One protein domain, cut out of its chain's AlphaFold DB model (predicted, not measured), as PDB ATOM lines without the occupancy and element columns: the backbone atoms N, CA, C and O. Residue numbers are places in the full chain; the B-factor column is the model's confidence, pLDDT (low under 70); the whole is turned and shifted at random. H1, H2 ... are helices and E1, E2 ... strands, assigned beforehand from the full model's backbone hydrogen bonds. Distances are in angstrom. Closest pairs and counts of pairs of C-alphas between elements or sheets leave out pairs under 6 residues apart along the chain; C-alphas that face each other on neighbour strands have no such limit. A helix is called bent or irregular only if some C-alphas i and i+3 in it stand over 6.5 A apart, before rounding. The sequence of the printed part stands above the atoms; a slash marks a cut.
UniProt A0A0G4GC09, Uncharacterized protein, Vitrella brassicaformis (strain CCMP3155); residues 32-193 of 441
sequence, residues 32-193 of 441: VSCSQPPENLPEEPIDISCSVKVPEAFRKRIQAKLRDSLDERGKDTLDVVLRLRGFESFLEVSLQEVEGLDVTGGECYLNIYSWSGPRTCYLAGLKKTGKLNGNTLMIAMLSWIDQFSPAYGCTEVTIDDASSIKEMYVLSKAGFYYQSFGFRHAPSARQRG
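This is residues 32 to 193 of the 441 residues of an uncharacterized protein of Vitrella brassicaformis (strain CCMP3155) (UniProt A0A0G4GC09). A strongly twisted sheet of six strands curls round one long helix, H3, which fills its hollow face; H1 and H2 are short helices beyond one end of E1 and E2, H4 and H5 make a small outlying group beyond H3 and E6, and residues 187 to 193 stick out as a free tail. The printed part has 162 residues, with five named helices and six named strands in the order E1 H1 H2 E2 E3 E4 E5 H3 E6 H4 H5. The mixed sheet runs E1 E2 E3 E4 E5 E6, antiparallel but for the parallel pair E5 and E6, and the class is mixed, helices and strands. The whole is compact, with a radius of gyration of the C-alphas of 16.1 A and spans of 47 by 41 by 26 A.

E2, residues 77 to 87, E3, residues 90 to 98, E4, residues 107 to 113, and E5, residues 120 to 127, form a meander, each strand the antiparallel neighbour of the one before. N 83 and O 94 are 2.8 A apart across the hairpin E2 and E3, N 93 and O 110 2.9 A across E3 and E4, and N 111 and O 122 2.8 A across E4 and E5. Edge strand E1, residues 46 to 53, is antiparallel to E2 at 146 degrees, with N 48 and O 82 2.8 A apart. Edge strand E6, residues 156 to 160, is parallel to E5 at 45 degrees, with N 123 and O 158 2.8 A apart. H3, residues 134 to 152, is on the sheet; its closest C-alphas to E1 are those of Trp 144 and Val 52, 5.5 A apart. E5, H3 and E6 form a strand-helix-strand unit, two parallel neighbour strands with a helix between, and its crossover is right-handed. H2, residues 64 to 72, only just on the sheet, only grazes it with residues 66 to 70. H1, residues 56 to 59, is close to H3 but not clearly touching, C-alphas 58 and 139 being 7.0 A apart. H4, residues 166 to 173, is likewise close to H5, residues 177 to 181, C-alphas 169 and 177 being 6.0 A apart. Every O i to N i+4 pair is within hydrogen-bond range in H2 and H4, 12 of 15 in H3 and 0 of 1 in H5, where 2 of 2 O i to N i+3 pairs are; H1 is too short for such a pair.

E1 begins at C-alpha 46 (42.388, 75.995, 73.148) and measures 22.0 A; E2 measures 30.1 A, E3 23.9 A, E4 18.3 A, E5 21.4 A and E6 13.9 A. H3 measures 24.5 A, has a kink of 45 degrees near residue 146 and is irregular, C-alphas 147 and 150 being 7.3 A apart. H5 ends at C-alpha 181 (30.104, 80.005, 97.849).

The C-alphas of Glu 72 and Arg 190, the two farthest apart, are 50.0 A apart. The printed part has no cut and no long link. Its mean pLDDT is 86.3, with residues 116 to 117, 162 to 175 and 187 to 193 under 70.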
ATOM      1  N   VAL A  32      38.866  67.851  72.313       86.19
ATOM      2  CA  VAL A  32      38.895  68.615  73.559       86.19
ATOM      3  C   VAL A  32      37.552  69.323  73.719       86.19
ATOM      4  O   VAL A  32      37.106  70.069  72.848       86.19
ATOM      5  N   SER A  33      36.882  69.077  74.839       90.81
ATOM      6  CA  SER A  33      35.580  69.659  75.153       90.81
ATOM      7  C   SER A  33      35.436  69.856  76.656       90.81
ATOM      8  O   SER A  33      36.270  69.414  77.440       90.81
ATOM      9  N   CYS A  34      34.332  70.457  77.092       91.81
ATOM     10  CA  CYS A  34      34.055  70.658  78.515       91.81
ATOM     11  C   CYS A  34      34.063  69.354  79.320       91.81
ATOM     12  O   CYS A  34      34.344  69.375  80.505       91.81
ATOM     13  N   SER A  35      33.737  68.215  78.707       92.25
ATOM     14  CA  SER A  35      33.721  66.909  79.387       92.25
ATOM     15  C   SER A  35      34.896  66.011  79.003       92.25
ATOM     16  O   SER A  35      34.963  64.878  79.471       92.25
ATOM     17  N   GLN A  36      35.795  66.482  78.138       92.81
ATOM     18  CA  GLN A  36      36.923  65.708  77.629       92.81
ATOM     19  C   GLN A  36      38.184  66.577  77.697       92.81
ATOM     20  O   GLN A  36      38.381  67.428  76.826       92.81
ATOM     21  N   PRO A  37      39.016  66.419  78.749       91.19
ATOM     22  CA  PRO A  37      40.272  67.151  78.851       91.19
ATOM     23  C   PRO A  37      41.227  66.755  77.717       91.19
ATOM     24  O   PRO A  37      41.108  65.651  77.181       91.19
ATOM     25  N   PRO A  38      42.211  67.606  77.385       90.44
ATOM     26  CA  PRO A  38      43.258  67.212  76.454       90.44
ATOM     27  C   PRO A  38      44.112  66.086  77.063       90.44
ATOM     28  O   PRO A  38      44.336  66.064  78.277       90.44
ATOM     29  N   GLU A  39      44.592  65.151  76.238       87.50
ATOM     30  CA  GLU A  39      45.463  64.063  76.713       87.50
ATOM     31  C   GLU A  39      46.785  64.621  77.257       87.50
ATOM     32  O   GLU A  39      47.234  64.273  78.354       87.50
ATOM     33  N   ASN A  40      47.365  65.566  76.517       88.56
ATOM     34  CA  ASN A  40      48.591  66.269  76.867       88.56
ATOM     35  C   ASN A  40      48.310  67.741  77.174       88.56
ATOM     36  O   ASN A  40      47.278  68.294  76.804       88.56
ATOM     37  N   LEU A  41      49.249  68.393  77.859       90.75
ATOM     38  CA  LEU A  41      49.169  69.837  78.048       90.75
ATOM     39  C   LEU A  41      49.247  70.524  76.676       90.75
ATOM     40  O   LEU A  41      50.159  70.215  75.909       90.75
ATOM     41  N   PRO A  42      48.302  71.420  76.348       90.19
ATOM     42  CA  PRO A  42      48.235  71.982  75.011       90.19
ATOM     43  C   PRO A  42      49.364  72.997  74.804       90.19
ATOM     44  O   PRO A  42      49.563  73.883  75.639       90.19
ATOM     45  N   GLU A  43      50.100  72.857  73.697       89.69
ATOM     46  CA  GLU A  43      51.180  73.781  73.315       89.69
ATOM     47  C   GLU A  43      50.632  75.163  72.930       89.69
ATOM     48  O   GLU A  43      51.198  76.193  73.300       89.69
ATOM     49  N   GLU A  44      49.491  75.185  72.236       92.38
ATOM     50  CA  GLU A  44      48.737  76.395  71.910       92.38
ATOM     51  C   GLU A  44      47.438  76.463  72.724       92.38
ATOM     52  O   GLU A  44      46.826  75.425  72.982       92.38
ATOM     53  N   PRO A  45      46.976  77.659  73.134       94.25
ATOM     54  CA  PRO A  45      45.725  77.776  73.871       94.25
ATOM     55  C   PRO A  45      44.513  77.272  73.074       94.25
ATOM     56  O   PRO A  45      44.370  77.584  71.893       94.25
ATOM     57  N   ILE A  46      43.610  76.556  73.745       94.88
ATOM     58  CA  ILE A  46      42.388  75.995  73.148       94.88
ATOM     59  C   ILE A  46      41.171  76.654  73.789       94.88
ATOM     60  O   ILE A  46      41.017  76.592  75.008       94.88
ATOM     61  N   ASP A  47      40.283  77.228  72.979       95.31
ATOM     62  CA  ASP A  47      39.014  77.775  73.460       95.31
ATOM     63  C   ASP A  47      37.901  76.721  73.349       95.31
ATOM     64  O   ASP A  47      37.712  76.101  72.302       95.31
ATOM     65  N   ILE A  48      37.153  76.519  74.435       95.88
ATOM     66  CA  ILE A  48      35.998  75.619  74.508       95.88
ATOM     67  C   ILE A  48      34.751  76.380  74.955       95.88
ATOM     68  O   ILE A  48      34.816  77.248  75.827       95.88
ATOM     69  N   SER A  49      33.600  76.012  74.394       96.62
ATOM     70  CA  SER A  49      32.301  76.597  74.738       96.62
ATOM     71  C   SER A  49      31.446  75.589  75.497       96.62
ATOM     72  O   SER A  49      31.243  74.467  75.033       96.62
ATOM     73  N   CYS A  50      30.917  75.993  76.648       96.19
ATOM     74  CA  CYS A  50      30.146  75.143  77.551       96.19
ATOM     75  C   CYS A  50      28.819  75.806  77.920       96.19
ATOM     76  O   CYS A  50      28.757  77.021  78.067       96.19
ATOM     77  N   SER A  51      27.778  75.009  78.166       96.50
ATOM     78  CA  SER A  51      26.577  75.473  78.870       96.50
ATOM     79  C   SER A  51      26.589  74.875  80.275       96.50
ATOM     80  O   SER A  51      26.566  73.649  80.431       96.50
ATOM     81  N   VAL A  52      26.710  75.728  81.292       96.69
ATOM     82  CA  VAL A  52      26.889  75.324  82.694       96.69
ATOM     83  C   VAL A  52      25.621  75.578  83.485       96.69
ATOM     84  O   VAL A  52      25.065  76.673  83.447       96.69
ATOM     85  N   LYS A  53      25.141  74.579  84.217       95.62
ATOM     86  CA  LYS A  53      23.939  74.712  85.038       95.62
ATOM     87  C   LYS A  53      24.237  75.551  86.272       95.62
ATOM     88  O   LYS A  53      25.118  75.204  87.052       95.62
ATOM     89  N   VAL A  54      23.457  76.608  86.493       94.50
ATOM     90  CA  VAL A  54      23.608  77.435  87.691       94.50
ATOM     91  C   VAL A  54      22.833  76.826  88.859       94.50
ATOM     92  O   VAL A  54      21.609  76.654  88.759       94.50
ATOM     93  N   PRO A  55      23.490  76.561  90.004       91.50
ATOM     94  CA  PRO A  55      22.800  76.112  91.203       91.50
ATOM     95  C   PRO A  55      21.717  77.097  91.649       91.50
ATOM     96  O   PRO A  55      21.926  78.313  91.681       91.50
ATOM     97  N   GLU A  56      20.557  76.575  92.054       90.94
ATOM     98  CA  GLU A  56      19.400  77.387  92.453       90.94
ATOM     99  C   GLU A  56      19.746  78.396  93.563       90.94
ATOM    100  O   GLU A  56      19.377  79.570  93.478       90.94
ATOM    101  N   ALA A  57      20.559  77.971  94.538       87.88
ATOM    102  CA  ALA A  57      21.046  78.800  95.643       87.88
ATOM    103  C   ALA A  57      21.817  80.057  95.188       87.88
ATOM    104  O   ALA A  57      21.850  81.064  95.902       87.88
ATOM    105  N   PHE A  58      22.413  80.032  93.992       89.69
ATOM    106  CA  PHE A  58      23.205  81.135  93.453       89.69
ATOM    107  C   PHE A  58      22.466  82.004  92.433       89.69
ATOM    108  O   PHE A  58      22.908  83.127  92.190       89.69
ATOM    109  N   ARG A  59      21.312  81.581  91.900       88.38
ATOM    110  CA  ARG A  59      20.583  82.333  90.853       88.38
ATOM    111  C   ARG A  59      20.297  83.783  91.234       88.38
ATOM    112  O   ARG A  59      20.521  84.697  90.447       88.38
ATOM    113  N   LYS A  60      19.889  84.026  92.485       87.56
ATOM    114  CA  LYS A  60      19.592  85.382  92.988       87.56
ATOM    115  C   LYS A  60      20.816  86.305  93.038       87.56
ATOM    116  O   LYS A  60      20.642  87.518  93.130       87.56
ATOM    117  N   ARG A  61      22.032  85.750  92.998       88.06
ATOM    118  CA  ARG A  61      23.304  86.485  93.064       88.06
ATOM    119  C   ARG A  61      23.886  86.821  91.688       88.06
ATOM    120  O   ARG A  61      24.819  87.625  91.626       88.06
ATOM    121  N   ILE A  62      23.339  86.246  90.615       90.31
ATOM    122  CA  ILE A  62      23.638  86.660  89.241       90.31
ATOM    123  C   ILE A  62      23.227  88.127  89.075       90.31
ATOM    124  O   ILE A  62      22.205  88.572  89.604       90.31
ATOM    125  N   GLN A  63      24.032  88.897  88.345       91.12
ATOM    126  CA  GLN A  63      23.718  90.288  88.034       91.12
ATOM    127  C   GLN A  63      22.349  90.424  87.358       91.12
ATOM    128  O   GLN A  63      22.046  89.694  86.416       91.12
ATOM    129  N   ALA A  64      21.547  91.386  87.831       89.31
ATOM    130  CA  ALA A  64      20.116  91.488  87.535       89.31
ATOM    131  C   ALA A  64      19.788  91.339  86.044       89.31
ATOM    132  O   ALA A  64      19.053  90.436  85.682       89.31
ATOM    133  N   LYS A  65      20.437  92.116  85.168       89.75
ATOM    134  CA  LYS A  65      20.185  92.059  83.719       89.75
ATOM    135  C   LYS A  65      20.366  90.657  83.112       89.75
ATOM    136  O   LYS A  65      19.595  90.277  82.239       89.75
ATOM    137  N   LEU A  66      21.383  89.903  83.544       91.56
ATOM    138  CA  LEU A  66      21.592  88.531  83.065       91.56
ATOM    139  C   LEU A  66      20.585  87.569  83.690       91.56
ATOM    140  O   LEU A  66      20.021  86.749  82.978       91.56
ATOM    141  N   ARG A  67      20.337  87.694  84.998       92.88
ATOM    142  CA  ARG A  67      19.343  86.886  85.711       92.88
ATOM    143  C   ARG A  67      17.958  87.025  85.078       92.88
ATOM    144  O   ARG A  67      17.365  86.023  84.716       92.88
ATOM    145  N   ASP A  68      17.496  88.255  84.885       91.12
ATOM    146  CA  ASP A  68      16.173  88.546  84.336       91.12
ATOM    147  C   ASP A  68      16.064  87.997  82.895       91.12
ATOM    148  O   ASP A  68      15.072  87.368  82.541       91.12
ATOM    149  N   SER A  69      17.135  88.105  82.095       90.06
ATOM    150  CA  SER A  69      17.202  87.503  80.754       90.06
ATOM    151  C   SER A  69      17.197  85.966  80.756       90.06
ATOM    152  O   SER A  69      16.706  85.348  79.809       90.06
ATOM    153  N   LEU A  70      17.774  85.318  81.769       89.62
ATOM    154  CA  LEU A  70      17.707  83.862  81.932       89.62
ATOM    155  C   LEU A  70      16.293  83.422  82.315       89.62
ATOM    156  O   LEU A  70      15.758  82.505  81.691       89.62
ATOM    157  N   ASP A  71      15.681  84.125  83.269       88.06
ATOM    158  CA  ASP A  71      14.322  83.865  83.745       88.06
ATOM    159  C   ASP A  71      13.294  84.036  82.608       88.06
ATOM    160  O   ASP A  71      12.459  83.156  82.400       88.06
ATOM    161  N   GLU A  72      13.399  85.099  81.798       89.88
ATOM    162  CA  GLU A  72      12.550  85.326  80.611       89.88
ATOM    163  C   GLU A  72      12.678  84.217  79.559       89.88
ATOM    164  O   GLU A  72      11.699  83.851  78.906       89.88
ATOM    165  N   ARG A  73      13.885  83.663  79.391       88.44
ATOM    166  CA  ARG A  73      14.150  82.550  78.465       88.44
ATOM    167  C   ARG A  73      13.810  81.182  79.064       88.44
ATOM    168  O   ARG A  73      13.943  80.183  78.361       88.44
ATOM    169  N   GLY A  74      13.423  81.114  80.342       87.69
ATOM    170  CA  GLY A  74      13.237  79.857  81.068       87.69
ATOM    171  C   GLY A  74      14.512  79.007  81.143       87.69
ATOM    172  O   GLY A  74      14.423  77.782  81.225       87.69
ATOM    173  N   LYS A  75      15.691  79.636  81.064       89.38
ATOM    174  CA  LYS A  75      16.993  78.964  81.096       89.38
ATOM    175  C   LYS A  75      17.550  78.935  82.514       89.38
ATOM    176  O   LYS A  75      17.518  79.936  83.223       89.38
ATOM    177  N   ASP A  76      18.139  77.807  82.898       91.00
ATOM    178  CA  ASP A  76      18.910  77.667  84.137       91.00
ATOM    179  C   ASP A  76      20.413  77.468  83.919       91.00
ATOM    180  O   ASP A  76      21.147  77.194  84.874       91.00
ATOM    181  N   THR A  77      20.872  77.627  82.681       94.69
ATOM    182  CA  THR A  77      22.277  77.510  82.305       94.69
ATOM    183  C   THR A  77      22.879  78.861  81.936       94.69
ATOM    184  O   THR A  77      22.176  79.747  81.453       94.69
ATOM    185  N   LEU A  78      24.181  79.009  82.175       95.88
ATOM    186  CA  LEU A  78      25.014  80.068  81.619       95.88
ATOM    187  C   LEU A  78      25.860  79.485  80.488       95.88
ATOM    188  O   LEU A  78      26.549  78.485  80.682       95.88
ATOM    189  N   ASP A  79      25.848  80.124  79.332       96.56
ATOM    190  CA  ASP A  79      26.776  79.818  78.252       96.56
ATOM    191  C   ASP A  79      28.126  80.495  78.562       96.56
ATOM    192  O   ASP A  79      28.189  81.698  78.812       96.56
ATOM    193  N   VAL A  80      29.213  79.724  78.607       96.94
ATOM    194  CA  VAL A  80      30.564  80.192  78.956       96.94
ATOM    195  C   VAL A  80      31.580  79.770  77.904       96.94
ATOM    196  O   VAL A  80      31.476  78.684  77.335       96.94
ATOM    197  N   VAL A  81      32.591  80.606  77.686       97.12
ATOM    198  CA  VAL A  81      33.777  80.265  76.886       97.12
ATOM    199  C   VAL A  81      34.982  80.228  77.811       97.12
ATOM    200  O   VAL A  81      35.184  81.149  78.605       97.12
ATOM    201  N   LEU A  82      35.772  79.164  77.724       97.06
ATOM    202  CA  LEU A  82      36.954  78.927  78.550       97.06
ATOM    203  C   LEU A  82      38.163  78.687  77.656       97.06
ATOM    204  O   LEU A  82      38.038  78.047  76.618       97.06
ATOM    205  N   ARG A  83      39.331  79.141  78.095       96.75
ATOM    206  CA  ARG A  83      40.612  78.919  77.433       96.75
ATOM    207  C   ARG A  83      41.469  77.982  78.257       96.75
ATOM    208  O   ARG A  83      41.731  78.246  79.431       96.75
ATOM    209  N   LEU A  84      41.923  76.914  77.623       96.50
ATOM    210  CA  LEU A  84      42.830  75.925  78.174       96.50
ATOM    211  C   LEU A  84      44.244  76.287  77.747       96.50
ATOM    212  O   LEU A  84      44.512  76.388  76.551       96.50
ATOM    213  N   ARG A  85      45.149  76.463  78.706       95.50
ATOM    214  CA  ARG A  85      46.552  76.788  78.439       95.50
ATOM    215  C   ARG A  85      47.476  75.849  79.204       95.50
ATOM    216  O   ARG A  85      47.402  75.766  80.429       95.50
ATOM    217  N   GLY A  86      48.334  75.142  78.474       93.00
ATOM    218  CA  GLY A  86      49.352  74.278  79.051       93.00
ATOM    219  C   GLY A  86      50.547  75.085  79.546       93.00
ATOM    220  O   GLY A  86      51.066  75.948  78.840       93.00
ATOM    221  N   PHE A  87      50.996  74.787  80.759       91.31
ATOM    222  CA  PHE A  87      52.268  75.238  81.321       91.31
ATOM    223  C   PHE A  87      53.075  74.021  81.764       91.31
ATOM    224  O   PHE A  87      52.495  72.972  82.016       91.31
ATOM    225  N   GLU A  88      54.393  74.159  81.944       86.06
ATOM    226  CA  GLU A  88      55.303  73.032  82.236       86.06
ATOM    227  C   GLU A  88      54.829  72.072  83.347       86.06
ATOM    228  O   GLU A  88      55.161  70.891  83.320       86.06
ATOM    229  N   SER A  89      54.060  72.555  84.329       86.44
ATOM    230  CA  SER A  89      53.623  71.763  85.489       86.44
ATOM    231  C   SER A  89      52.113  71.758  85.761       86.44
ATOM    232  O   SER A  89      51.673  71.084  86.701       86.44
ATOM    233  N   PHE A  90      51.308  72.479  84.975       92.75
ATOM    234  CA  PHE A  90      49.868  72.593  85.210       92.75
ATOM    235  C   PHE A  90      49.089  72.990  83.954       92.75
ATOM    236  O   PHE A  90      49.628  73.594  83.029       92.75
ATOM    237  N   LEU A  91      47.796  72.670  83.955       94.81
ATOM    238  CA  LEU A  91      46.828  73.220  83.012       94.81
ATOM    239  C   LEU A  91      46.114  74.402  83.669       94.81
ATOM    240  O   LEU A  91      45.575  74.258  84.764       94.81
ATOM    241  N   GLU A  92      46.064  75.539  82.992       96.19
ATOM    242  CA  GLU A  92      45.190  76.651  83.357       96.19
ATOM    243  C   GLU A  92      43.898  76.570  82.540       96.19
ATOM    244  O   GLU A  92      43.938  76.439  81.316       96.19
ATOM    245  N   VAL A  93      42.749  76.669  83.209       96.94
ATOM    246  CA  VAL A  93      41.435  76.825  82.575       96.94
ATOM    247  C   VAL A  93      40.887  78.192  82.955       96.94
ATOM    248  O   VAL A  93      40.492  78.402  84.101       96.94
ATOM    249  N   SER A  94      40.877  79.132  82.013       96.25
ATOM    250  CA  SER A  94      40.538  80.538  82.259       96.25
ATOM    251  C   SER A  94      39.244  80.958  81.571       96.25
ATOM    252  O   SER A  94      39.024  80.675  80.396       96.25
ATOM    253  N   LEU A  95      38.382  81.677  82.284       95.62
ATOM    254  CA  LEU A  95      37.113  82.161  81.747       95.62
ATOM    255  C   LEU A  95      37.343  83.322  80.769       95.62
ATOM    256  O   LEU A  95      37.963  84.320  81.128       95.62
ATOM    257  N   GLN A  96      36.827  83.189  79.547       95.12
ATOM    258  CA  GLN A  96      36.951  84.184  78.476       95.12
ATOM    259  C   GLN A  96      35.643  84.945  78.253       95.12
ATOM    260  O   GLN A  96      35.664  86.167  78.119       95.12
ATOM    261  N   GLU A  97      34.501  84.246  78.262       95.50
ATOM    262  CA  GLU A  97      33.180  84.851  78.050       95.50
ATOM    263  C   GLU A  97      32.097  84.227  78.942       95.50
ATOM    264  O   GLU A  97      32.164  83.045  79.281       95.50
ATOM    265  N   VAL A  98      31.076  85.020  79.290       95.00
ATOM    266  CA  VAL A  98      29.852  84.575  79.984       95.00
ATOM    267  C   VAL A  98      28.633  85.213  79.319       95.00
ATOM    268  O   VAL A  98      28.505  86.436  79.328       95.00
ATOM    269  N   GLU A  99      27.730  84.412  78.756       94.44
ATOM    270  CA  GLU A  99      26.553  84.861  77.993       94.44
ATOM    271  C   GLU A  99      26.922  85.876  76.890       94.44
ATOM    272  O   GLU A  99      26.262  86.902  76.709       94.44
ATOM    273  N   GLY A 100      28.035  85.628  76.189       91.44
ATOM    274  CA  GLY A 100      28.582  86.516  75.152       91.44
ATOM    275  C   GLY A 100      29.206  87.815  75.680       91.44
ATOM    276  O   GLY A 100      29.579  88.692  74.900       91.44
ATOM    277  N   LEU A 101      29.318  87.981  77.002       92.50
ATOM    278  CA  LEU A 101      30.076  89.070  77.607       92.50
ATOM    279  C   LEU A 101      31.529  88.642  77.774       92.50
ATOM    280  O   LEU A 101      31.842  87.810  78.620       92.50
ATOM    281  N   ASP A 102      32.409  89.274  77.009       92.00
ATOM    282  CA  ASP A 102      33.856  89.138  77.158       92.00
ATOM    283  C   ASP A 102      34.333  89.584  78.558       92.00
ATOM    284  O   ASP A 102      34.061  90.705  79.009       92.00
ATOM    285  N   VAL A 103      35.052  88.694  79.244       91.12
ATOM    286  CA  VAL A 103      35.612  88.888  80.589       91.12
ATOM    287  C   VAL A 103      37.146  88.873  80.616       91.12
ATOM    288  O   VAL A 103      37.725  88.936  81.696       91.12
ATOM    289  N   THR A 104      37.813  88.891  79.459       87.00
ATOM    290  CA  THR A 104      39.287  88.829  79.351       87.00
ATOM    291  C   THR A 104      40.018  90.055  79.909       87.00
ATOM    292  O   THR A 104      41.197  89.984  80.241       87.00
ATOM    293  N   GLY A 105      39.326  91.189  80.085       78.31
ATOM    294  CA  GLY A 105      39.853  92.368  80.797       78.31
ATOM    295  C   GLY A 105      40.007  92.178  82.316       78.31
ATOM    296  O   GLY A 105      40.258  93.139  83.046       78.31
ATOM    297  N   GLY A 106      39.770  90.965  82.797       81.00
ATOM    298  CA  GLY A 106      39.827  90.525  84.178       81.00
ATOM    299  C   GLY A 106      40.465  89.148  84.209       81.00
ATOM    300  O   GLY A 106      41.004  88.677  83.214       81.00
ATOM    301  N   GLU A 107      40.423  88.507  85.360       85.00
ATOM    302  CA  GLU A 107      41.006  87.191  85.559       85.00
ATOM    303  C   GLU A 107      39.961  86.344  86.303       85.00
ATOM    304  O   GLU A 107      39.238  86.846  87.174       85.00
ATOM    305  N   CYS A 108      39.858  85.068  85.940       91.50
ATOM    306  CA  CYS A 108      39.202  84.023  86.725       91.50
ATOM    307  C   CYS A 108      39.619  82.684  86.125       91.50
ATOM    308  O   CYS A 108      39.214  82.369  85.002       91.50
ATOM    309  N   TYR A 109      40.461  81.923  86.821       94.19
ATOM    310  CA  TYR A 109      41.000  80.685  86.267       94.19
ATOM    311  C   TYR A 109      41.220  79.604  87.318       94.19
ATOM    312  O   TYR A 109      41.430  79.877  88.497       94.19
ATOM    313  N   LEU A 110      41.160  78.352  86.872       96.31
ATOM    314  CA  LEU A 110      41.488  77.173  87.659       96.31
ATOM    315  C   LEU A 110      42.826  76.619  87.177       96.31
ATOM    316  O   LEU A 110      42.948  76.223  86.019       96.31
ATOM    317  N   ASN A 111      43.794  76.533  88.081       95.06
ATOM    318  CA  ASN A 111      45.036  75.808  87.855       95.06
ATOM    319  C   ASN A 111      44.871  74.361  88.308       95.06
ATOM    320  O   ASN A 111      44.514  74.096  89.455       95.06
ATOM    321  N   ILE A 112      45.160  73.427  87.409       94.56
ATOM    322  CA  ILE A 112      45.124  71.989  87.655       94.56
ATOM    323  C   ILE A 112      46.569  71.491  87.635       94.56
ATOM    324  O   ILE A 112      47.159  71.273  86.573       94.56
ATOM    325  N   TYR A 113      47.150  71.355  88.824       91.19
ATOM    326  CA  TYR A 113      48.528  70.909  89.016       91.19
ATOM    327  C   TYR A 113      48.650  69.387  88.948       91.19
ATOM    328  O   TYR A 113      47.675  68.662  89.155       91.19
ATOM    329  N   SER A 114      49.882  68.916  88.736       83.31
ATOM    330  CA  SER A 114      50.241  67.493  88.791       83.31
ATOM    331  C   SER A 114      49.518  66.658  87.728       83.31
ATOM    332  O   SER A 114      48.849  65.675  88.039       83.31
ATOM    333  N   TRP A 115      49.692  67.031  86.452       77.44
ATOM    334  CA  TRP A 115      49.003  66.419  85.302       77.44
ATOM    335  C   TRP A 115      49.185  64.891  85.180       77.44
ATOM    336  O   TRP A 115      48.312  64.214  84.642       77.44
ATOM    337  N   SER A 116      50.279  64.351  85.730       63.03
ATOM    338  CA  SER A 116      50.646  62.926  85.739       63.03
ATOM    339  C   SER A 116      50.345  62.182  87.056       63.03
ATOM    340  O   SER A 116      50.789  61.047  87.230       63.03
ATOM    341  N   GLY A 117      49.608  62.787  87.996       66.25
ATOM    342  CA  GLY A 117      49.298  62.199  89.306       66.25
ATOM    343  C   GLY A 117      47.979  62.709  89.903       66.25
ATOM    344  O   GLY A 117      47.131  63.211  89.166       66.25
ATOM    345  N   PRO A 118      47.769  62.575  91.230       72.56
ATOM    346  CA  PRO A 118      46.627  63.184  91.907       72.56
ATOM    347  C   PRO A 118      46.608  64.691  91.643       72.56
ATOM    348  O   PRO A 118      47.561  65.398  91.981       72.56
ATOM    349  N   ARG A 119      45.539  65.169  91.007       82.38
ATOM    350  CA  ARG A 119      45.444  66.557  90.559       82.38
ATOM    351  C   ARG A 119      45.029  67.453  91.715       82.38
ATOM    352  O   ARG A 119      44.089  67.149  92.443       82.38
ATOM    353  N   THR A 120      45.734  68.568  91.868       88.62
ATOM    354  CA  THR A 120      45.353  69.624  92.813       88.62
ATOM    355  C   THR A 120      44.736  70.765  92.024       88.62
ATOM    356  O   THR A 120      45.390  71.317  91.139       88.62
ATOM    357  N   CYS A 121      43.487  71.103  92.335       94.06
ATOM    358  CA  CYS A 121      42.729  72.110  91.604       94.06
ATOM    359  C   CYS A 121      42.605  73.383  92.440       94.06
ATOM    360  O   CYS A 121      42.063  73.376  93.547       94.06
ATOM    361  N   TYR A 122      43.143  74.473  91.909       93.06
ATOM    362  CA  TYR A 122      43.322  75.722  92.628       93.06
ATOM    363  C   TYR A 122      42.706  76.882  91.849       93.06
ATOM    364  O   TYR A 122      43.135  77.198  90.740       93.06
ATOM    365  N   LEU A 123      41.669  77.491  92.418       93.06
ATOM    366  CA  LEU A 123      40.985  78.645  91.850       93.06
ATOM    367  C   LEU A 123      41.778  79.913  92.166       93.06
ATOM    368  O   LEU A 123      42.085  80.190  93.324       93.06
ATOM    369  N   ALA A 124      42.092  80.689  91.136       89.19
ATOM    370  CA  ALA A 124      43.010  81.810  91.225       89.19
ATOM    371  C   ALA A 124      42.625  82.976  90.311       89.19
ATOM    372  O   ALA A 124      41.698  82.899  89.499       89.19
ATOM    373  N   GLY A 125      43.346  84.084  90.524       80.38
ATOM    374  CA  GLY A 125      43.231  85.322  89.764       80.38
ATOM    375  C   GLY A 125      41.797  85.803  89.671       80.38
ATOM    376  O   GLY A 125      41.286  85.895  88.582       80.38
ATOM    377  N   LEU A 126      41.102  86.059  90.779       79.88
ATOM    378  CA  LEU A 126      39.686  86.446  90.751       79.88
ATOM    379  C   LEU A 126      39.517  87.961  90.644       79.88
ATOM    380  O   LEU A 126      39.232  88.657  91.622       79.88
ATOM    381  N   LYS A 127      39.688  88.481  89.433       82.38
ATOM    382  CA  LYS A 127      39.658  89.911  89.136       82.38
ATOM    383  C   LYS A 127      38.528  90.217  88.162       82.38
ATOM    384  O   LYS A 127      38.587  89.878  86.989       82.38
ATOM    385  N   LYS A 128      37.483  90.902  88.631       79.00
ATOM    386  CA  LYS A 128      36.347  91.271  87.770       79.00
ATOM    387  C   LYS A 128      36.721  92.292  86.686       79.00
ATOM    388  O   LYS A 128      37.616  93.114  86.874       79.00
ATOM    389  N   THR A 129      35.928  92.314  85.617       77.19
ATOM    390  CA  THR A 129      35.927  93.382  84.603       77.19
ATOM    391  C   THR A 129      34.820  94.399  84.869       77.19
ATOM    392  O   THR A 129      33.993  94.231  85.766       77.19
ATOM    393  N   GLY A 130      34.766  95.467  84.070       74.56
ATOM    394  CA  GLY A 130      33.648  96.414  84.108       74.56
ATOM    395  C   GLY A 130      32.310  95.831  83.627       74.56
ATOM    396  O   GLY A 130      31.265  96.383  83.959       74.56
ATOM    397  N   LYS A 131      32.321  94.727  82.861       84.31
ATOM    398  CA  LYS A 131      31.126  94.165  82.202       84.31
ATOM    399  C   LYS A 131      30.369  93.150  83.067       84.31
ATOM    400  O   LYS A 131      29.177  92.934  82.846       84.31
ATOM    401  N   LEU A 132      31.047  92.533  84.037       85.69
ATOM    402  CA  LEU A 132      30.489  91.468  84.866       85.69
ATOM    403  C   LEU A 132      30.812  91.698  86.348       85.69
ATOM    404  O   LEU A 132      31.945  92.022  86.707       85.69
ATOM    405  N   ASN A 133      29.826  91.535  87.235       85.50
ATOM    406  CA  ASN A 133      30.085  91.638  88.672       85.50
ATOM    407  C   ASN A 133      30.827  90.393  89.207       85.50
ATOM    408  O   ASN A 133      30.755  89.309  88.629       85.50
ATOM    409  N   GLY A 134      31.529  90.539  90.338       84.62
ATOM    410  CA  GLY A 134      32.343  89.454  90.907       84.62
ATOM    411  C   GLY A 134      31.543  88.194  91.257       84.62
ATOM    412  O   GLY A 134      32.030  87.089  91.049       84.62
ATOM    413  N   ASN A 135      30.288  88.345  91.697       88.12
ATOM    414  CA  ASN A 135      29.422  87.204  92.006       88.12
ATOM    415  C   ASN A 135      29.111  86.378  90.760       88.12
ATOM    416  O   ASN A 135      29.226  85.164  90.795       88.12
ATOM    417  N   THR A 136      28.739  87.028  89.658       91.38
ATOM    418  CA  THR A 136      28.418  86.331  88.408       91.38
ATOM    419  C   THR A 136      29.658  85.636  87.852       91.38
ATOM    420  O   THR A 136      29.548  84.516  87.367       91.38
ATOM    421  N   LEU A 137      30.836  86.260  87.985       91.88
ATOM    422  CA  LEU A 137      32.113  85.696  87.535       91.88
ATOM    423  C   LEU A 137      32.424  84.403  88.292       91.88
ATOM    424  O   LEU A 137      32.703  83.370  87.689       91.88
ATOM    425  N   MET A 138      32.310  84.473  89.621       91.31
ATOM    426  CA  MET A 138      32.483  83.335  90.514       91.31
ATOM    427  C   MET A 138      31.472  82.228  90.204       91.31
ATOM    428  O   MET A 138      31.849  81.072  90.082       91.31
ATOM    429  N   ILE A 139      30.191  82.570  90.036       94.62
ATOM    430  CA  ILE A 139      29.126  81.593  89.762       94.62
ATOM    431  C   ILE A 139      29.361  80.882  88.434       94.62
ATOM    432  O   ILE A 139      29.219  79.665  88.390       94.62
ATOM    433  N   ALA A 140      29.737  81.603  87.376       95.38
ATOM    434  CA  ALA A 140      30.032  81.004  86.078       95.38
ATOM    435  C   ALA A 140      31.182  79.989  86.183       95.38
ATOM    436  O   ALA A 140      31.036  78.843  85.758       95.38
ATOM    437  N   MET A 141      32.284  80.380  86.833       96.38
ATOM    438  CA  MET A 141      33.443  79.506  87.008       96.38
ATOM    439  C   MET A 141      33.142  78.304  87.910       96.38
ATOM    440  O   MET A 141      33.472  77.177  87.553       96.38
ATOM    441  N   LEU A 142      32.477  78.509  89.052       96.62
ATOM    442  CA  LEU A 142      32.104  77.416  89.956       96.62
ATOM    443  C   LEU A 142      31.101  76.454  89.317       96.62
ATOM    444  O   LEU A 142      31.215  75.254  89.527       96.62
ATOM    445  N   SER A 143      30.165  76.954  88.503       96.81
ATOM    446  CA  SER A 143      29.213  76.099  87.780       96.81
ATOM    447  C   SER A 143      29.934  75.219  86.755       96.81
ATOM    448  O   SER A 143      29.613  74.039  86.628       96.81
ATOM    449  N   TRP A 144      30.953  75.752  86.063       97.38
ATOM    450  CA  TRP A 144      31.815  74.927  85.214       97.38
ATOM    451  C   TRP A 144      32.609  73.908  86.034       97.38
ATOM    452  O   TRP A 144      32.603  72.723  85.708       97.38
ATOM    453  N   ILE A 145      33.256  74.348  87.116       97.00
ATOM    454  CA  ILE A 145      34.032  73.484  88.011       97.00
ATOM    455  C   ILE A 145      33.178  72.306  88.484       97.00
ATOM    456  O   ILE A 145      33.581  71.156  88.340       97.00
ATOM    457  N   ASP A 146      31.988  72.581  88.998       96.62
ATOM    458  CA  ASP A 146      31.097  71.571  89.559       96.62
ATOM    459  C   ASP A 146      30.647  70.541  88.523       96.62
ATOM    460  O   ASP A 146      30.589  69.347  88.815       96.62
ATOM    461  N   GLN A 147      30.346  71.005  87.311       96.50
ATOM    462  CA  GLN A 147      29.786  70.168  86.259       96.50
ATOM    463  C   GLN A 147      30.852  69.395  85.474       96.50
ATOM    464  O   GLN A 147      30.596  68.274  85.038       96.50
ATOM    465  N   PHE A 148      32.031  69.986  85.273       96.56
ATOM    466  CA  PHE A 148      32.981  69.538  84.257       96.56
ATOM    467  C   PHE A 148      34.386  69.235  84.787       96.56
ATOM    468  O   PHE A 148      35.036  68.326  84.272       96.56
ATOM    469  N   SER A 149      34.846  69.890  85.860       94.62
ATOM    470  CA  SER A 149      36.186  69.620  86.408       94.62
ATOM    471  C   SER A 149      36.430  68.186  86.924       94.62
ATOM    472  O   SER A 149      37.593  67.773  86.905       94.62
ATOM    473  N   PRO A 150      35.417  67.363  87.292       95.12
ATOM    474  CA  PRO A 150      35.638  65.939  87.556       95.12
ATOM    475  C   PRO A 150      36.289  65.183  86.395       95.12
ATOM    476  O   PRO A 150      37.153  64.340  86.626       95.12
ATOM    477  N   ALA A 151      35.935  65.510  85.145       93.50
ATOM    478  CA  ALA A 151      36.574  64.916  83.966       93.50
ATOM    479  C   ALA A 151      38.058  65.305  83.871       93.50
ATOM    480  O   ALA A 151      38.877  64.554  83.351       93.50
ATOM    481  N   TYR A 152      38.415  66.450  84.452       92.25
ATOM    482  CA  TYR A 152      39.780  66.933  84.603       92.25
ATOM    483  C   TYR A 152      40.431  66.443  85.908       92.25
ATOM    484  O   TYR A 152      41.490  66.946  86.271       92.25
ATOM    485  N   GLY A 153      39.849  65.463  86.604       91.81
ATOM    486  CA  GLY A 153      40.410  64.843  87.806       91.81
ATOM    487  C   GLY A 153      40.361  65.705  89.070       91.81
ATOM    488  O   GLY A 153      41.023  65.368  90.049       91.81
ATOM    489  N   CYS A 154      39.592  66.795  89.072       92.88
ATOM    490  CA  CYS A 154      39.343  67.572  90.282       92.88
ATOM    491  C   CYS A 154      38.309  66.873  91.170       92.88
ATOM    492  O   CYS A 154      37.244  66.477  90.700       92.88
ATOM    493  N   THR A 155      38.597  66.768  92.465       92.12
ATOM    494  CA  THR A 155      37.653  66.265  93.483       92.12
ATOM    495  C   THR A 155      37.208  67.352  94.457       92.12
ATOM    496  O   THR A 155      36.136  67.265  95.044       92.12
ATOM    497  N   GLU A 156      38.030  68.385  94.613       93.00
ATOM    498  CA  GLU A 156      37.780  69.578  95.412       93.00
ATOM    499  C   GLU A 156      38.546  70.753  94.804       93.00
ATOM    500  O   GLU A 156      39.424  70.564  93.957       93.00
ATOM    501  N   VAL A 157      38.210  71.967  95.233       92.88
ATOM    502  CA  VAL A 157      38.875  73.189  94.780       92.88
ATOM    503  C   VAL A 157      39.395  73.976  95.969       92.88
ATOM    504  O   VAL A 157      38.655  74.252  96.911       92.88
ATOM    505  N   THR A 158      40.666  74.358  95.901       91.62
ATOM    506  CA  THR A 158      41.322  75.232  96.881       91.62
ATOM    507  C   THR A 158      41.389  76.663  96.353       91.62
ATOM    508  O   THR A 158      41.468  76.872  95.145       91.62
ATOM    509  N   ILE A 159      41.367  77.647  97.242       88.06
ATOM    510  CA  ILE A 159      41.566  79.060  96.926       88.06
ATOM    511  C   ILE A 159      42.427  79.729  97.996       88.06
ATOM    512  O   ILE A 159      42.261  79.445  99.181       88.06
ATOM    513  N   ASP A 160      43.289  80.652  97.572       83.44
ATOM    514  CA  ASP A 160      43.963  81.611  98.451       83.44
ATOM    515  C   ASP A 160      43.167  82.917  98.502       83.44
ATOM    516  O   ASP A 160      43.165  83.747  97.590       83.44
ATOM    517  N   ASP A 161      42.439  83.089  99.591       71.25
ATOM    518  CA  ASP A 161      41.752  84.308  99.948       71.25
ATOM    519  C   ASP A 161      42.739  85.309 100.550       71.25
ATOM    520  O   ASP A 161      42.893  85.417 101.767       71.25
ATOM    521  N   ALA A 162      43.400  86.090  99.706       62.66
ATOM    522  CA  ALA A 162      44.150  87.273 100.132       62.66
ATOM    523  C   ALA A 162      43.299  88.566 100.085       62.66
ATOM    524  O   ALA A 162      43.840  89.670 100.160       62.66
ATOM    525  N   SER A 163      41.973  88.464  99.918       56.88
ATOM    526  CA  SER A 163      41.140  89.608  99.531       56.88
ATOM    527  C   SER A 163      40.860  90.595 100.678       56.88
ATOM    528  O   SER A 163      40.685  90.221 101.838       56.88
ATOM    529  N   SER A 164      40.738  91.889 100.351       49.66
ATOM    530  CA  SER A 164      40.286  92.935 101.289       49.66
ATOM    531  C   SER A 164      38.799  92.822 101.647       49.66
ATOM    532  O   SER A 164      38.357  93.368 102.652       49.66
ATOM    533  N   ILE A 165      38.025  92.058 100.868       56.03
ATOM    534  CA  ILE A 165      36.579  91.861 101.042       56.03
ATOM    535  C   ILE A 165      36.260  91.136 102.364       56.03
ATOM    536  O   ILE A 165      35.158  91.281 102.906       56.03
ATOM    537  N   LYS A 166      37.242  90.421 102.930       63.69
ATOM    538  CA  LYS A 166      37.168  89.781 104.247       63.69
ATOM    539  C   LYS A 166      36.625  90.709 105.333       63.69
ATOM    540  O   LYS A 166      35.823  90.266 106.138       63.69
ATOM    541  N   GLU A 167      36.997  91.989 105.342       61.22
ATOM    542  CA  GLU A 167      36.561  92.947 106.371       61.22
ATOM    543  C   GLU A 167      35.030  93.104 106.414       61.22
ATOM    544  O   GLU A 167      34.400  92.966 107.465       61.22
ATOM    545  N   MET A 168      34.425  93.347 105.246       58.91
ATOM    546  CA  MET A 168      33.010  93.659 105.115       58.91
ATOM    547  C   MET A 168      32.201  92.396 105.353       58.91
ATOM    548  O   MET A 168      31.165  92.456 106.003       58.91
ATOM    549  N   TYR A 169      32.689  91.246 104.888       63.19
ATOM    550  CA  TYR A 169      32.029  89.960 105.098       63.19
ATOM    551  C   TYR A 169      32.164  89.457 106.541       63.19
ATOM    552  O   TYR A 169      31.192  88.936 107.087       63.19
ATOM    553  N   VAL A 170      33.301  89.669 107.212       68.81
ATOM    554  CA  VAL A 170      33.479  89.245 108.611       68.81
ATOM    555  C   VAL A 170      32.549  90.042 109.517       68.81
ATOM    556  O   VAL A 170      31.854  89.456 110.348       68.81
ATOM    557  N   LEU A 171      32.459  91.358 109.318       66.00
ATOM    558  CA  LEU A 171      31.536  92.192 110.086       66.00
ATOM    559  C   LEU A 171      30.069  91.952 109.685       66.00
ATOM    560  O   LEU A 171      29.205  91.918 110.553       66.00
ATOM    561  N   SER A 172      29.761  91.721 108.404       62.69
ATOM    562  CA  SER A 172      28.368  91.554 107.944       62.69
ATOM    563  C   SER A 172      27.790  90.149 108.047       62.69
ATOM    564  O   SER A 172      26.572  90.010 107.987       62.69
ATOM    565  N   LYS A 173      28.625  89.109 108.125       61.72
ATOM    566  CA  LYS A 173      28.207  87.698 108.052       61.72
ATOM    567  C   LYS A 173      29.074  86.746 108.871       61.72
ATOM    568  O   LYS A 173      28.893  85.536 108.770       61.72
ATOM    569  N   ALA A 174      30.006  87.266 109.676       62.53
ATOM    570  CA  ALA A 174      30.991  86.449 110.385       62.53
ATOM    571  C   ALA A 174      31.738  85.494 109.445       62.53
ATOM    572  O   ALA A 174      32.091  84.400 109.858       62.53
ATOM    573  N   GLY A 175      31.921  85.859 108.177       63.62
ATOM    574  CA  GLY A 175      32.452  84.960 107.159       63.62
ATOM    575  C   GLY A 175      33.387  85.667 106.197       63.62
ATOM    576  O   GLY A 175      33.504  86.887 106.209       63.62
ATOM    577  N   PHE A 176      34.050  84.904 105.346       72.12
ATOM    578  CA  PHE A 176      34.807  85.419 104.214       72.12
ATOM    579  C   PHE A 176      33.969  85.345 102.934       72.12
ATOM    580  O   PHE A 176      33.036  84.547 102.838       72.12
ATOM    581  N   TYR A 177      34.296  86.171 101.936       77.00
ATOM    582  CA  TYR A 177      33.545  86.239 100.675       77.00
ATOM    583  C   TYR A 177      33.322  84.857 100.051       77.00
ATOM    584  O   TYR A 177      32.195  84.499  99.700       77.00
ATOM    585  N   TYR A 178      34.384  84.054  99.988       81.00
ATOM    586  CA  TYR A 178      34.355  82.727  99.383       81.00
ATOM    587  C   TYR A 178      33.566  81.704 100.200       81.00
ATOM    588  O   TYR A 178      32.967  80.805  99.615       81.00
ATOM    589  N   GLN A 179      33.452  81.867 101.523       81.12
ATOM    590  CA  GLN A 179      32.616  80.974 102.334       81.12
ATOM    591  C   GLN A 179      31.141  81.047 101.938       81.12
ATOM    592  O   GLN A 179      30.424  80.052 102.002       81.12
ATOM    593  N   SER A 180      30.701  82.193 101.408       81.50
ATOM    594  CA  SER A 180      29.351  82.336 100.858       81.50
ATOM    595  C   SER A 180      29.097  81.489  99.600       81.50
ATOM    596  O   SER A 180      27.948  81.430  99.157       81.50
ATOM    597  N   PHE A 181      30.136  80.866  99.031       86.69
ATOM    598  CA  PHE A 181      30.104  80.005  97.849       86.69
ATOM    599  C   PHE A 181      30.467  78.537  98.150       86.69
ATOM    600  O   PHE A 181      30.805  77.807  97.224       86.69
ATOM    601  N   GLY A 182      30.418  78.085  99.408       88.19
ATOM    602  CA  GLY A 182      30.711  76.685  99.762       88.19
ATOM    603  C   GLY A 182      32.170  76.393 100.112       88.19
ATOM    604  O   GLY A 182      32.519  75.243 100.363       88.19
ATOM    605  N   PHE A 183      33.040  77.406 100.143       87.44
ATOM    606  CA  PHE A 183      34.400  77.223 100.649       87.44
ATOM    607  C   PHE A 183      34.397  77.154 102.176       87.44
ATOM    608  O   PHE A 183      33.757  77.956 102.848       87.44
ATOM    609  N   ARG A 184      35.153  76.212 102.723       85.12
ATOM    610  CA  ARG A 184      35.400  76.044 104.153       85.12
ATOM    611  C   ARG A 184      36.849  76.348 104.456       85.12
ATOM    612  O   ARG A 184      37.725  76.198 103.605       85.12
ATOM    613  N   HIS A 185      37.124  76.728 105.688       78.69
ATOM    614  CA  HIS A 185      38.488  76.942 106.128       78.69
ATOM    615  C   HIS A 185      39.279  75.627 106.142       78.69
ATOM    616  O   HIS A 185      38.877  74.650 106.780       78.69
ATOM    617  N   ALA A 186      40.433  75.618 105.479       76.00
ATOM    618  CA  ALA A 186      41.272  74.430 105.348       76.00
ATOM    619  C   ALA A 186      42.756  74.803 105.496       76.00
ATOM    620  O   ALA A 186      43.505  74.823 104.524       76.00
ATOM    621  N   PRO A 187      43.200  75.126 106.724       69.69
ATOM    622  CA  PRO A 187      44.555  75.581 106.957       69.69
ATOM    623  C   PRO A 187      45.522  74.414 106.761       69.69
ATOM    624  O   PRO A 187      45.277  73.297 107.232       69.69
ATOM    625  N   SER A 188      46.668  74.682 106.137       67.50
ATOM    626  CA  SER A 188      47.731  73.685 106.001       67.50
ATOM    627  C   SER A 188      48.180  73.132 107.367       67.50
ATOM    628  O   SER A 188      47.983  73.737 108.427       67.50
ATOM    629  N   ALA A 189      48.869  71.985 107.376       62.84
ATOM    630  CA  ALA A 189      49.324  71.339 108.613       62.84
ATOM    631  C   ALA A 189      50.168  72.259 109.525       62.84
ATOM    632  O   ALA A 189      50.110  72.115 110.750       62.84
ATOM    633  N   ARG A 190      50.908  73.214 108.936       60.84
ATOM    634  CA  ARG A 190      51.720  74.230 109.636       60.84
ATOM    635  C   ARG A 190      50.882  75.372 110.223       60.84
ATOM    636  O   ARG A 190      51.327  76.046 111.144       60.84
ATOM    637  N   GLN A 191      49.665  75.565 109.723       67.06
ATOM    638  CA  GLN A 191      48.724  76.606 110.131       67.06
ATOM    639  C   GLN A 191      47.623  76.082 111.064       67.06
ATOM    640  O   GLN A 191      46.734  76.843 111.423       67.06
ATOM    641  N   ARG A 192      47.670  74.828 111.538       67.88
ATOM    642  CA  ARG A 192      46.649  74.284 112.465       67.88
ATOM    643  C   ARG A 192      46.429  75.130 113.726       67.88
ATOM    644  O   ARG A 192      45.305  75.210 114.216       67.88
ATOM    645  N   GLY A 193      47.463  75.824 114.212       69.94
ATOM    646  CA  GLY A 193      47.336  76.790 115.314       69.94
ATOM    647  C   GLY A 193      46.415  77.985 115.011       69.94
ATOM    648  O   GLY A 193      45.955  78.649 115.936       69.94
TER     649      GLY A 193